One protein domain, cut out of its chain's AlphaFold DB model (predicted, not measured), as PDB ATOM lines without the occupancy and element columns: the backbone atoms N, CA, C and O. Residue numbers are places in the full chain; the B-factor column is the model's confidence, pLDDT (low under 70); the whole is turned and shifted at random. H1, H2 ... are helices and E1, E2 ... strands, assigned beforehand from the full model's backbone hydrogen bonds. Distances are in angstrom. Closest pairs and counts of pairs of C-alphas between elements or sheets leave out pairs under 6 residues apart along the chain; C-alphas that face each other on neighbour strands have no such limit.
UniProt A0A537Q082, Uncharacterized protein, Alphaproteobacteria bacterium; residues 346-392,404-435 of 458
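Overview. This is residues 346 to 392 and 404 to 435 of the 458 residues of an uncharacterized protein of Alphaproteobacteria bacterium (UniProt A0A537Q082). One long helix, H1, sticks out like a handle with residues 346 to 361, and its last residues reach a small, loose head made of the helix H2, the two-stranded hairpin of E1 and E2, and the short helix H3. H1 and, at the opposite extreme, the stretch that runs to residue 392 make the length of this rod. The 79 printed residues include three named helices and two named strands in the order H1, H2, E1, E2, H3; the one sheet, E1 - E2, is antiparallel, and the class is mixed, helices and strands. The whole is only just loose, close to extended, with a radius of gyration of the C-alphas of 17.4 A and spans of 65 by 29 by 23 A.

Along the chain. H1 covers residues 349 to 370, is 31.9 A long and begins with C-alpha 349 at (-59.506, 33.030, 6.573). H2, residues 373 to 382, is 14.2 A long. E1, residues 412 to 416, begins with C-alpha 412 at (-37.739, 48.560, 27.740) and is 13.3 A long. E2 covers residues 421 to 425 and is 12.5 A long. H3, residues 427 to 433, is 9.9 A long and ends with C-alpha 433 at (-39.756, 38.127, 30.674).

Arrangement. H1 and H2 are close but not clearly touching, with the C-alphas of Leu 370 and Leu 376 closest at 7.0 A. They run the same way at a steep tilt of 58 degrees. The closest C-alphas of H1 and E1 are those of Leu 370 and Phe 412, 6.2 A apart. H1 and H3 are close but not clearly touching, about perpendicular at 89 degrees, and their closest C-alphas are those of Gln 366 and Ala 427, 7.4 A apart. E1 and E2 form a hairpin of antiparallel strands; N 414 and O 423 at 2.9 A and N 423 and O 414 at 3.0 A are within hydrogen-bond range. H2 comes closest to E1 at the C-alphas of Phe 375 and Trp 413, 6.7 A apart, and H3 at those of Ala 427 and Phe 412, 6.5 A apart. H2 and H3 are apart, and so are H1 and E2. In H1, H2 and H3 every O i to N i+4 pair is within hydrogen-bond range.

Size, cuts and confidence. The two C-alphas farthest apart are those of Asp 348 and Gly 392, at 66.1 A. Without residues 346 to 361, which stand free, the body has 63 residues and spans 46 by 28 by 23 A. Residues 393 to 403 are not printed; across this cut, between H2 and E1, C-alphas 392 and 404 are 26.5 A apart. The links H1 to H2, E1 to E2 and E2 to H3 are tight. The mean pLDDT of the printed part is 82.6, and residues 346 to 350, 389 to 392 and 404 of the model are under 70.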
ATOM      1  N   THR A 346     -64.493  35.131   9.734       68.00
ATOM      2  CA  THR A 346     -64.911  33.793  10.192       68.00
ATOM      3  C   THR A 346     -64.691  32.752   9.090       68.00
ATOM      4  O   THR A 346     -65.063  33.017   7.950       68.00
ATOM      5  N   GLY A 347     -64.167  31.563   9.414       67.94
ATOM      6  CA  GLY A 347     -63.912  30.470   8.450       67.94
ATOM      7  C   GLY A 347     -62.418  30.176   8.253       67.94
ATOM      8  O   GLY A 347     -61.633  30.451   9.154       67.94
ATOM      9  N   ASP A 348     -62.005  29.644   7.096       60.78
ATOM     10  CA  ASP A 348     -60.589  29.318   6.801       60.78
ATOM     11  C   ASP A 348     -59.669  30.558   6.794       60.78
ATOM     12  O   ASP A 348     -58.510  30.485   7.205       60.78
ATOM     13  N   GLU A 349     -60.203  31.737   6.451       60.28
ATOM     14  CA  GLU A 349     -59.506  33.030   6.573       60.28
ATOM     15  C   GLU A 349     -59.192  33.411   8.038       60.28
ATOM     16  O   GLU A 349     -58.331  34.256   8.296       60.28
ATOM     17  N   ALA A 350     -59.835  32.761   9.020       66.12
ATOM     18  CA  ALA A 350     -59.623  33.026  10.442       66.12
ATOM     19  C   ALA A 350     -58.290  32.472  10.973       66.12
ATOM     20  O   ALA A 350     -57.788  32.987  11.971       66.12
ATOM     21  N   SER A 351     -57.689  31.464  10.323       71.06
ATOM     22  CA  SER A 351     -56.405  30.902  10.776       71.06
ATOM     23  C   SER A 351     -55.265  31.905  10.581       71.06
ATOM     24  O   SER A 351     -54.568  32.253  11.532       71.06
ATOM     25  N   PHE A 352     -55.134  32.455   9.370       72.44
ATOM     26  CA  PHE A 352     -54.126  33.474   9.056       72.44
ATOM     27  C   PHE A 352     -54.413  34.810   9.766       72.44
ATOM     28  O   PHE A 352     -53.510  35.434  10.328       72.44
ATOM     29  N   ALA A 353     -55.686  35.225   9.832       79.00
ATOM     30  CA  ALA A 353     -56.083  36.400  10.609       79.00
ATOM     31  C   ALA A 353     -55.795  36.233  12.115       79.00
ATOM     32  O   ALA A 353     -55.477  37.216  12.790       79.00
ATOM     33  N   GLY A 354     -55.853  35.005  12.642       81.62
ATOM     34  CA  GLY A 354     -55.529  34.666  14.027       81.62
ATOM     35  C   GLY A 354     -54.052  34.869  14.371       81.62
ATOM     36  O   GLY A 354     -53.745  35.465  15.405       81.62
ATOM     37  N   GLU A 355     -53.137  34.465  13.488       84.44
ATOM     38  CA  GLU A 355     -51.691  34.682  13.656       84.44
ATOM     39  C   GLU A 355     -51.333  36.173  13.646       84.44
ATOM     40  O   GLU A 355     -50.626  36.661  14.538       84.44
ATOM     41  N   ILE A 356     -51.891  36.928  12.692       86.19
ATOM     42  CA  ILE A 356     -51.715  38.384  12.623       86.19
ATOM     43  C   ILE A 356     -52.293  39.046  13.879       86.19
ATOM     44  O   ILE A 356     -51.644  39.901  14.484       86.19
ATOM     45  N   SER A 357     -53.479  38.628  14.325       86.88
ATOM     46  CA  SER A 357     -54.114  39.158  15.536       86.88
ATOM     47  C   SER A 357     -53.287  38.873  16.793       86.88
ATOM     48  O   SER A 357     -53.136  39.755  17.640       86.88
ATOM     49  N   ALA A 358     -52.693  37.681  16.906       87.06
ATOM     50  CA  ALA A 358     -51.798  37.326  18.007       87.06
ATOM     51  C   ALA A 358     -50.537  38.207  18.020       87.06
ATOM     52  O   ALA A 358     -50.145  38.718  19.077       87.06
ATOM     53  N   TRP A 359     -49.938  38.456  16.851       90.81
ATOM     54  CA  TRP A 359     -48.810  39.379  16.723       90.81
ATOM     55  C   TRP A 359     -49.196  40.821  17.089       90.81
ATOM     56  O   TRP A 359     -48.495  41.458  17.879       90.81
ATOM     57  N   ILE A 360     -50.335  41.323  16.588       91.38
ATOM     58  CA  ILE A 360     -50.820  42.677  16.897       91.38
ATOM     59  C   ILE A 360     -51.059  42.832  18.404       91.38
ATOM     60  O   ILE A 360     -50.612  43.820  18.988       91.38
ATOM     61  N   ARG A 361     -51.698  41.854  19.060       90.00
ATOM     62  CA  ARG A 361     -51.930  41.871  20.516       90.00
ATOM     63  C   ARG A 361     -50.622  41.958  21.303       90.00
ATOM     64  O   ARG A 361     -50.516  42.784  22.208       90.00
ATOM     65  N   ARG A 362     -49.598  41.188  20.918       89.69
ATOM     66  CA  ARG A 362     -48.258  41.278  21.523       89.69
ATOM     67  C   ARG A 362     -47.629  42.654  21.303       89.69
ATOM     68  O   ARG A 362     -47.044  43.222  22.225       89.69
ATOM     69  N   ARG A 363     -47.748  43.217  20.098       92.12
ATOM     70  CA  ARG A 363     -47.201  44.544  19.793       92.12
ATOM     71  C   ARG A 363     -47.899  45.654  20.586       92.12
ATOM     72  O   ARG A 363     -47.228  46.578  21.036       92.12
ATOM     73  N   VAL A 364     -49.209  45.548  20.808       92.19
ATOM     74  CA  VAL A 364     -49.960  46.464  21.684       92.19
ATOM     75  C   VAL A 364     -49.470  46.358  23.131       92.19
ATOM     76  O   VAL A 364     -49.183  47.390  23.728       92.19
ATOM     77  N   GLN A 365     -49.259  45.146  23.662       90.19
ATOM     78  CA  GLN A 365     -48.694  44.949  25.010       90.19
ATOM     79  C   GLN A 365     -47.298  45.575  25.165       90.19
ATOM     80  O   GLN A 365     -47.006  46.190  26.186       90.19
ATOM     81  N   GLN A 366     -46.445  45.463  24.142       90.62
ATOM     82  CA  GLN A 366     -45.137  46.127  24.125       90.62
ATOM     83  C   GLN A 366     -45.260  47.657  24.194       90.62
ATOM     84  O   GLN A 366     -44.514  48.301  24.927       90.62
ATOM     85  N   ILE A 367     -46.198  48.245  23.445       91.94
ATOM     86  CA  ILE A 367     -46.438  49.694  23.474       91.94
ATOM     87  C   ILE A 367     -46.999  50.130  24.837       91.94
ATOM     88  O   ILE A 367     -46.556  51.142  25.383       91.94
ATOM     89  N   ASP A 368     -47.923  49.360  25.411       91.88
ATOM     90  CA  ASP A 368     -48.493  49.630  26.737       91.88
ATOM     91  C   ASP A 368     -47.406  49.605  27.827       91.88
ATOM     92  O   ASP A 368     -47.404  50.444  28.726       91.88
ATOM     93  N   ALA A 369     -46.421  48.712  27.709       89.88
ATOM     94  CA  ALA A 369     -45.273  48.672  28.609       89.88
ATOM     95  C   ALA A 369     -44.334  49.875  28.433       89.88
ATOM     96  O   ALA A 369     -43.968  50.508  29.425       89.88
ATOM     97  N   LEU A 370     -43.991  50.239  27.189       90.81
ATOM     98  CA  LEU A 370     -43.160  51.419  26.885       90.81
ATOM     99  C   LEU A 370     -43.787  52.729  27.368       90.81
ATOM    100  O   LEU A 370     -43.071  53.652  27.749       90.81
ATOM    101  N   THR A 371     -45.115  52.814  27.335       92.50
ATOM    102  CA  THR A 371     -45.880  53.996  27.755       92.50
ATOM    103  C   THR A 371     -46.348  53.922  29.212       92.50
ATOM    104  O   THR A 371     -47.053  54.816  29.679       92.50
ATOM    105  N   SER A 372     -45.931  52.893  29.959       92.69
ATOM    106  CA  SER A 372     -46.253  52.760  31.380       92.69
ATOM    107  C   SER A 372     -45.570  53.858  32.214       92.69
ATOM    108  O   SER A 372     -44.421  54.210  31.937       92.69
ATOM    109  N   PRO A 373     -46.211  54.383  33.280       91.31
ATOM    110  CA  PRO A 373     -45.634  55.462  34.089       91.31
ATOM    111  C   PRO A 373     -44.231  55.154  34.634       91.31
ATOM    112  O   PRO A 373     -43.385  56.042  34.700       91.31
ATOM    113  N   GLN A 374     -43.968  53.891  34.979       89.00
ATOM    114  CA  GLN A 374     -42.680  53.446  35.507       89.00
ATOM    115  C   GLN A 374     -41.578  53.467  34.437       89.00
ATOM    116  O   GLN A 374     -40.485  53.963  34.700       89.00
ATOM    117  N   PHE A 375     -41.851  52.978  33.220       89.81
ATOM    118  CA  PHE A 375     -40.863  53.016  32.134       89.81
ATOM    119  C   PHE A 375     -40.657  54.436  31.614       89.81
ATOM    120  O   PHE A 375     -39.524  54.798  31.309       89.81
ATOM    121  N   LEU A 376     -41.707  55.263  31.581       91.88
ATOM    122  CA  LEU A 376     -41.587  56.675  31.218       91.88
ATOM    123  C   LEU A 376     -40.693  57.445  32.197       91.88
ATOM    124  O   LEU A 376     -39.835  58.199  31.749       91.88
ATOM    125  N   ASP A 377     -40.833  57.236  33.508       88.69
ATOM    126  CA  ASP A 377     -39.961  57.875  34.507       88.69
ATOM    127  C   ASP A 377     -38.494  57.435  34.344       88.69
ATOM    128  O   ASP A 377     -37.596  58.276  34.259       88.69
ATOM    129  N   ILE A 378     -38.233  56.131  34.201       88.31
ATOM    130  CA  ILE A 378     -36.867  55.610  34.023       88.31
ATOM    131  C   ILE A 378     -36.261  56.091  32.694       88.31
ATOM    132  O   ILE A 378     -35.112  56.537  32.670       88.31
ATOM    133  N   SER A 379     -37.029  56.079  31.599       88.44
ATOM    134  CA  SER A 379     -36.594  56.592  30.295       88.44
ATOM    135  C   SER A 379     -36.382  58.109  30.292       88.44
ATOM    136  O   SER A 379     -35.446  58.583  29.650       88.44
ATOM    137  N   ALA A 380     -37.185  58.889  31.020       88.25
ATOM    138  CA  ALA A 380     -36.967  60.330  31.164       88.25
ATOM    139  C   ALA A 380     -35.663  60.611  31.924       88.25
ATOM    140  O   ALA A 380     -34.836  61.410  31.473       88.25
ATOM    141  N   ARG A 381     -35.420  59.891  33.028       86.56
ATOM    142  CA  ARG A 381     -34.178  59.993  33.812       86.56
ATOM    143  C   ARG A 381     -32.953  59.564  33.007       86.56
ATOM    144  O   ARG A 381     -31.951  60.282  33.016       86.56
ATOM    145  N   SER A 382     -33.029  58.455  32.268       85.69
ATOM    146  CA  SER A 382     -31.924  57.982  31.421       85.69
ATOM    147  C   SER A 382     -31.619  58.964  30.285       85.69
ATOM    148  O   SER A 382     -30.454  59.267  30.019       85.69
ATOM    149  N   ALA A 383     -32.658  59.559  29.686       85.75
ATOM    150  CA  ALA A 383     -32.535  60.612  28.686       85.75
ATOM    151  C   ALA A 383     -32.145  61.978  29.287       85.75
ATOM    152  O   ALA A 383     -31.880  62.922  28.541       85.75
ATOM    153  N   LYS A 384     -32.058  62.119  30.617       84.38
ATOM    154  CA  LYS A 384     -31.838  63.400  31.313       84.38
ATOM    155  C   LYS A 384     -32.858  64.468  30.893       84.38
ATOM    156  O   LYS A 384     -32.481  65.604  30.589       84.38
ATOM    157  N   VAL A 385     -34.124  64.080  30.798       85.69
ATOM    158  CA  VAL A 385     -35.267  64.967  30.572       85.69
ATOM    159  C   VAL A 385     -35.997  65.106  31.899       85.69
ATOM    160  O   VAL A 385     -36.451  64.119  32.464       85.69
ATOM    161  N   ASP A 386     -36.095  66.335  32.398       81.88
ATOM    162  CA  ASP A 386     -36.831  66.642  33.620       81.88
ATOM    163  C   ASP A 386     -38.056  67.490  33.277       81.88
ATOM    164  O   ASP A 386     -37.933  68.502  32.581       81.88
ATOM    165  N   PHE A 387     -39.224  67.082  33.767       83.12
ATOM    166  CA  PHE A 387     -40.506  67.764  33.589       83.12
ATOM    167  C   PHE A 387     -40.889  68.652  34.776       83.12
ATOM    168  O   PHE A 387     -41.861  69.397  34.671       83.12
ATOM    169  N   SER A 388     -40.130  68.620  35.873       78.38
ATOM    170  CA  SER A 388     -40.383  69.473  37.029       78.38
ATOM    171  C   SER A 388     -40.200  70.961  36.681       78.38
ATOM    172  O   SER A 388     -39.328  71.355  35.893       78.38
ATOM    173  N   GLU A 389     -41.068  71.819  37.219       62.72
ATOM    174  CA  GLU A 389     -40.859  73.264  37.182       62.72
ATOM    175  C   GLU A 389     -39.898  73.625  38.311       62.72
ATOM    176  O   GLU A 389     -40.207  73.436  39.486       62.72
ATOM    177  N   ALA A 390     -38.708  74.118  37.966       57.38
ATOM    178  CA  ALA A 390     -37.727  74.529  38.960       57.38
ATOM    179  C   ALA A 390     -38.246  75.755  39.732       57.38
ATOM    180  O   ALA A 390     -38.078  76.900  39.310       57.38
ATOM    181  N   THR A 391     -38.886  75.530  40.879       46.81
ATOM    182  CA  THR A 391     -39.266  76.592  41.809       46.81
ATOM    183  C   THR A 391     -38.040  77.024  42.607       46.81
ATOM    184  O   THR A 391     -37.614  76.311  43.509       46.81
ATOM    185  N   GLY A 392     -37.477  78.186  42.265       51.28
ATOM    186  CA  GLY A 392     -36.665  79.062  43.129       51.28
ATOM    187  C   GLY A 392     -35.286  78.575  43.604       51.28
ATOM    188  O   GLY A 392     -34.331  79.337  43.503       51.28
ATOM    189  N   PHE A 404     -22.335  65.063  26.767       68.44
ATOM    190  CA  PHE A 404     -23.097  64.202  25.870       68.44
ATOM    191  C   PHE A 404     -24.545  64.108  26.368       68.44
ATOM    192  O   PHE A 404     -24.808  63.655  27.491       68.44
ATOM    193  N   GLN A 405     -25.473  64.598  25.548       72.19
ATOM    194  CA  GLN A 405     -26.899  64.470  25.801       72.19
ATOM    195  C   GLN A 405     -27.372  63.182  25.131       72.19
ATOM    196  O   GLN A 405     -27.309  63.097  23.903       72.19
ATOM    197  N   PRO A 406     -27.804  62.172  25.904       79.94
ATOM    198  CA  PRO A 406     -28.306  60.940  25.320       79.94
ATOM    199  C   PRO A 406     -29.545  61.230  24.456       79.94
ATOM    200  O   PRO A 406     -30.310  62.157  24.765       79.94
ATOM    201  N   PRO A 407     -29.743  60.465  23.368       82.62
ATOM    202  CA  PRO A 407     -30.912  60.608  22.516       82.62
ATOM    203  C   PRO A 407     -32.186  60.304  23.307       82.62
ATOM    204  O   PRO A 407     -32.220  59.402  24.147       82.62
ATOM    205  N   VAL A 408     -33.240  61.061  23.021       85.31
ATOM    206  CA  VAL A 408     -34.541  60.890  23.656       85.31
ATOM    207  C   VAL A 408     -35.231  59.677  23.031       85.31
ATOM    208  O   VAL A 408     -35.759  59.763  21.927       85.31
ATOM    209  N   THR A 409     -35.161  58.526  23.704       85.19
ATOM    210  CA  THR A 409     -35.768  57.273  23.232       85.19
ATOM    211  C   THR A 409     -36.467  56.536  24.371       85.19
ATOM    212  O   THR A 409     -35.940  56.448  25.481       85.19
ATOM    213  N   LEU A 410     -37.659  56.002  24.093       89.62
ATOM    214  CA  LEU A 410     -38.354  55.092  25.001       89.62
ATOM    215  C   LEU A 410     -37.685  53.719  24.934       89.62
ATOM    216  O   LEU A 410     -37.399  53.216  23.847       89.62
ATOM    217  N   GLN A 411     -37.415  53.128  26.094       88.44
ATOM    218  CA  GLN A 411     -36.679  51.870  26.211       88.44
ATOM    219  C   GLN A 411     -37.468  50.884  27.067       88.44
ATOM    220  O   GLN A 411     -38.248  51.286  27.931       88.44
ATOM    221  N   PHE A 412     -37.268  49.590  26.823       88.88
ATOM    222  CA  PHE A 412     -37.739  48.560  27.740       88.88
ATOM    223  C   PHE A 412     -36.747  48.429  28.887       88.88
ATOM    224  O   PHE A 412     -35.537  48.520  28.670       88.88
ATOM    225  N   TRP A 413     -37.254  48.186  30.090       88.00
ATOM    226  CA  TRP A 413     -36.432  48.096  31.289       88.00
ATOM    227  C   TRP A 413     -36.685  46.788  32.032       88.00
ATOM    228  O   TRP A 413     -37.830  46.386  32.226       88.00
ATOM    229  N   SER A 414     -35.607  46.151  32.480       87.38
ATOM    230  CA  SER A 414     -35.649  45.146  33.538       87.38
ATOM    231  C   SER A 414     -35.389  45.857  34.861       87.38
ATOM    232  O   SER A 414     -34.381  46.554  34.997       87.38
ATOM    233  N   ILE A 415     -36.299  45.710  35.823       85.12
ATOM    234  CA  ILE A 415     -36.240  46.409  37.112       85.12
ATOM    235  C   ILE A 415     -35.949  45.384  38.203       85.12
ATOM    236  O   ILE A 415     -36.784  44.531  38.500       85.12
ATOM    237  N   ASP A 416     -34.762  45.475  38.794       83.50
ATOM    238  CA  ASP A 416     -34.376  44.693  39.966       83.50
ATOM    239  C   ASP A 416     -34.636  45.538  41.222       83.50
ATOM    240  O   ASP A 416     -33.840  46.409  41.582       83.50
ATOM    241  N   ASN A 417     -35.782  45.303  41.867       79.50
ATOM    242  CA  ASN A 417     -36.198  46.036  43.066       79.50
ATOM    243  C   ASN A 417     -35.292  45.764  44.280       79.50
ATOM    244  O   ASN A 417     -35.229  46.603  45.171       79.50
ATOM    245  N   GLU A 418     -34.596  44.623  44.334       76.62
ATOM    246  CA  GLU A 418     -33.709  44.286  45.459       76.62
ATOM    247  C   GLU A 418     -32.369  45.019  45.366       76.62
ATOM    248  O   GLU A 418     -31.758  45.335  46.386       76.62
ATOM    249  N   LYS A 419     -31.911  45.303  44.140       76.25
ATOM    250  CA  LYS A 419     -30.660  46.031  43.882       76.25
ATOM    251  C   LYS A 419     -30.862  47.504  43.526       76.25
ATOM    252  O   LYS A 419     -29.871  48.190  43.301       76.25
ATOM    253  N   GLU A 420     -32.110  47.968  43.441       76.50
ATOM    254  CA  GLU A 420     -32.490  49.308  42.964       76.50
ATOM    255  C   GLU A 420     -31.864  49.664  41.598       76.50
ATOM    256  O   GLU A 420     -31.504  50.809  41.323       76.50
ATOM    257  N   LEU A 421     -31.719  48.665  40.719       82.25
ATOM    258  CA  LEU A 421     -31.087  48.813  39.407       82.25
ATOM    259  C   LEU A 421     -32.110  48.615  38.286       82.25
ATOM    260  O   LEU A 421     -32.824  47.615  38.243       82.25
ATOM    261  N   ALA A 422     -32.127  49.556  37.340       85.00
ATOM    262  CA  ALA A 422     -32.868  49.441  36.090       85.00
ATOM    263  C   ALA A 422     -31.887  49.284  34.921       85.00
ATOM    264  O   ALA A 422     -31.017  50.135  34.715       85.00
ATOM    265  N   THR A 423     -32.026  48.208  34.147       88.00
ATOM    266  CA  THR A 423     -31.200  47.937  32.962       88.00
ATOM    267  C   THR A 423     -32.054  47.954  31.702       88.00
ATOM    268  O   THR A 423     -33.147  47.387  31.673       88.00
ATOM    269  N   SER A 424     -31.582  48.634  30.656       87.69
ATOM    270  CA  SER A 424     -32.287  48.665  29.374       87.69
ATOM    271  C   SER A 424     -32.182  47.299  28.700       87.69
ATOM    272  O   SER A 424     -31.071  46.786  28.553       87.69
ATOM    273  N   ILE A 425     -33.307  46.745  28.263       89.44
ATOM    274  CA  ILE A 425     -33.397  45.446  27.589       89.44
ATOM    275  C   ILE A 425     -34.016  45.594  26.198       89.44
ATOM    276  O   ILE A 425     -34.632  46.608  25.860       89.44
ATOM    277  N   THR A 426     -33.845  44.578  25.362       89.31
ATOM    278  CA  THR A 426     -34.453  44.523  24.032       89.31
ATOM    279  C   THR A 426     -35.944  44.174  24.105       89.31
ATOM    280  O   THR A 426     -36.434  43.602  25.079       89.31
ATOM    281  N   ALA A 427     -36.687  44.474  23.036       85.44
ATOM    282  CA  ALA A 427     -38.109  44.125  22.939       85.44
ATOM    283  C   ALA A 427     -38.367  42.605  23.010       85.44
ATOM    284  O   ALA A 427     -39.440  42.186  23.446       85.44
ATOM    285  N   LEU A 428     -37.396  41.794  22.568       82.69
ATOM    286  CA  LEU A 428     -37.450  40.333  22.631       82.69
ATOM    287  C   LEU A 428     -37.283  39.844  24.070       82.69
ATOM    288  O   LEU A 428     -38.130  39.101  24.557       82.69
ATOM    289  N   GLU A 429     -36.238  40.307  24.759       86.38
ATOM    290  CA  GLU A 429     -35.986  39.967  26.165       86.38
ATOM    291  C   GLU A 429     -37.166  40.371  27.051       86.38
ATOM    292  O   GLU A 429     -37.621  39.574  27.868       86.38
ATOM    293  N   TRP A 430     -37.725  41.568  26.831       89.25
ATOM    294  CA  TRP A 430     -38.923  42.005  27.545       89.25
ATOM    295  C   TRP A 430     -40.119  41.085  27.275       89.25
ATOM    296  O   TRP A 430     -40.814  40.691  28.206       89.25
ATOM    297  N   ALA A 431     -40.353  40.699  26.016       83.81
ATOM    298  CA  ALA A 431     -41.470  39.824  25.662       83.81
ATOM    299  C   ALA A 431     -41.337  38.414  26.265       83.81
ATOM    300  O   ALA A 431     -42.353  37.815  26.616       83.81
ATOM    301  N   ILE A 432     -40.111  37.903  26.417       85.19
ATOM    302  CA  ILE A 432     -39.835  36.637  27.109       85.19
ATOM    303  C   ILE A 432     -40.081  36.792  28.617       85.19
ATOM    304  O   ILE A 432     -40.799  35.986  29.207       85.19
ATOM    305  N   GLN A 433     -39.562  37.855  29.241       84.94
ATOM    306  CA  GLN A 433     -39.756  38.127  30.674       84.94
ATOM    307  C   GLN A 433     -41.229  38.350  31.044       84.94
ATOM    308  O   GLN A 433     -41.682  37.893  32.090       84.94
ATOM    309  N   ALA A 434     -41.987  39.020  30.176       79.75
ATOM    310  CA  ALA A 434     -43.413  39.271  30.354       79.75
ATOM    311  C   ALA A 434     -44.295  38.041  30.051       79.75
ATOM    312  O   ALA A 434     -45.517  38.127  30.168       79.75
ATOM    313  N   GLY A 435     -43.708  36.911  29.629       79.31
ATOM    314  CA  GLY A 435     -44.439  35.693  29.263       79.31
ATOM    315  C   GLY A 435     -45.245  35.801  27.961       79.31
ATOM    316  O   GLY A 435     -46.092  34.955  27.691       79.31
TER     317      GLY A 435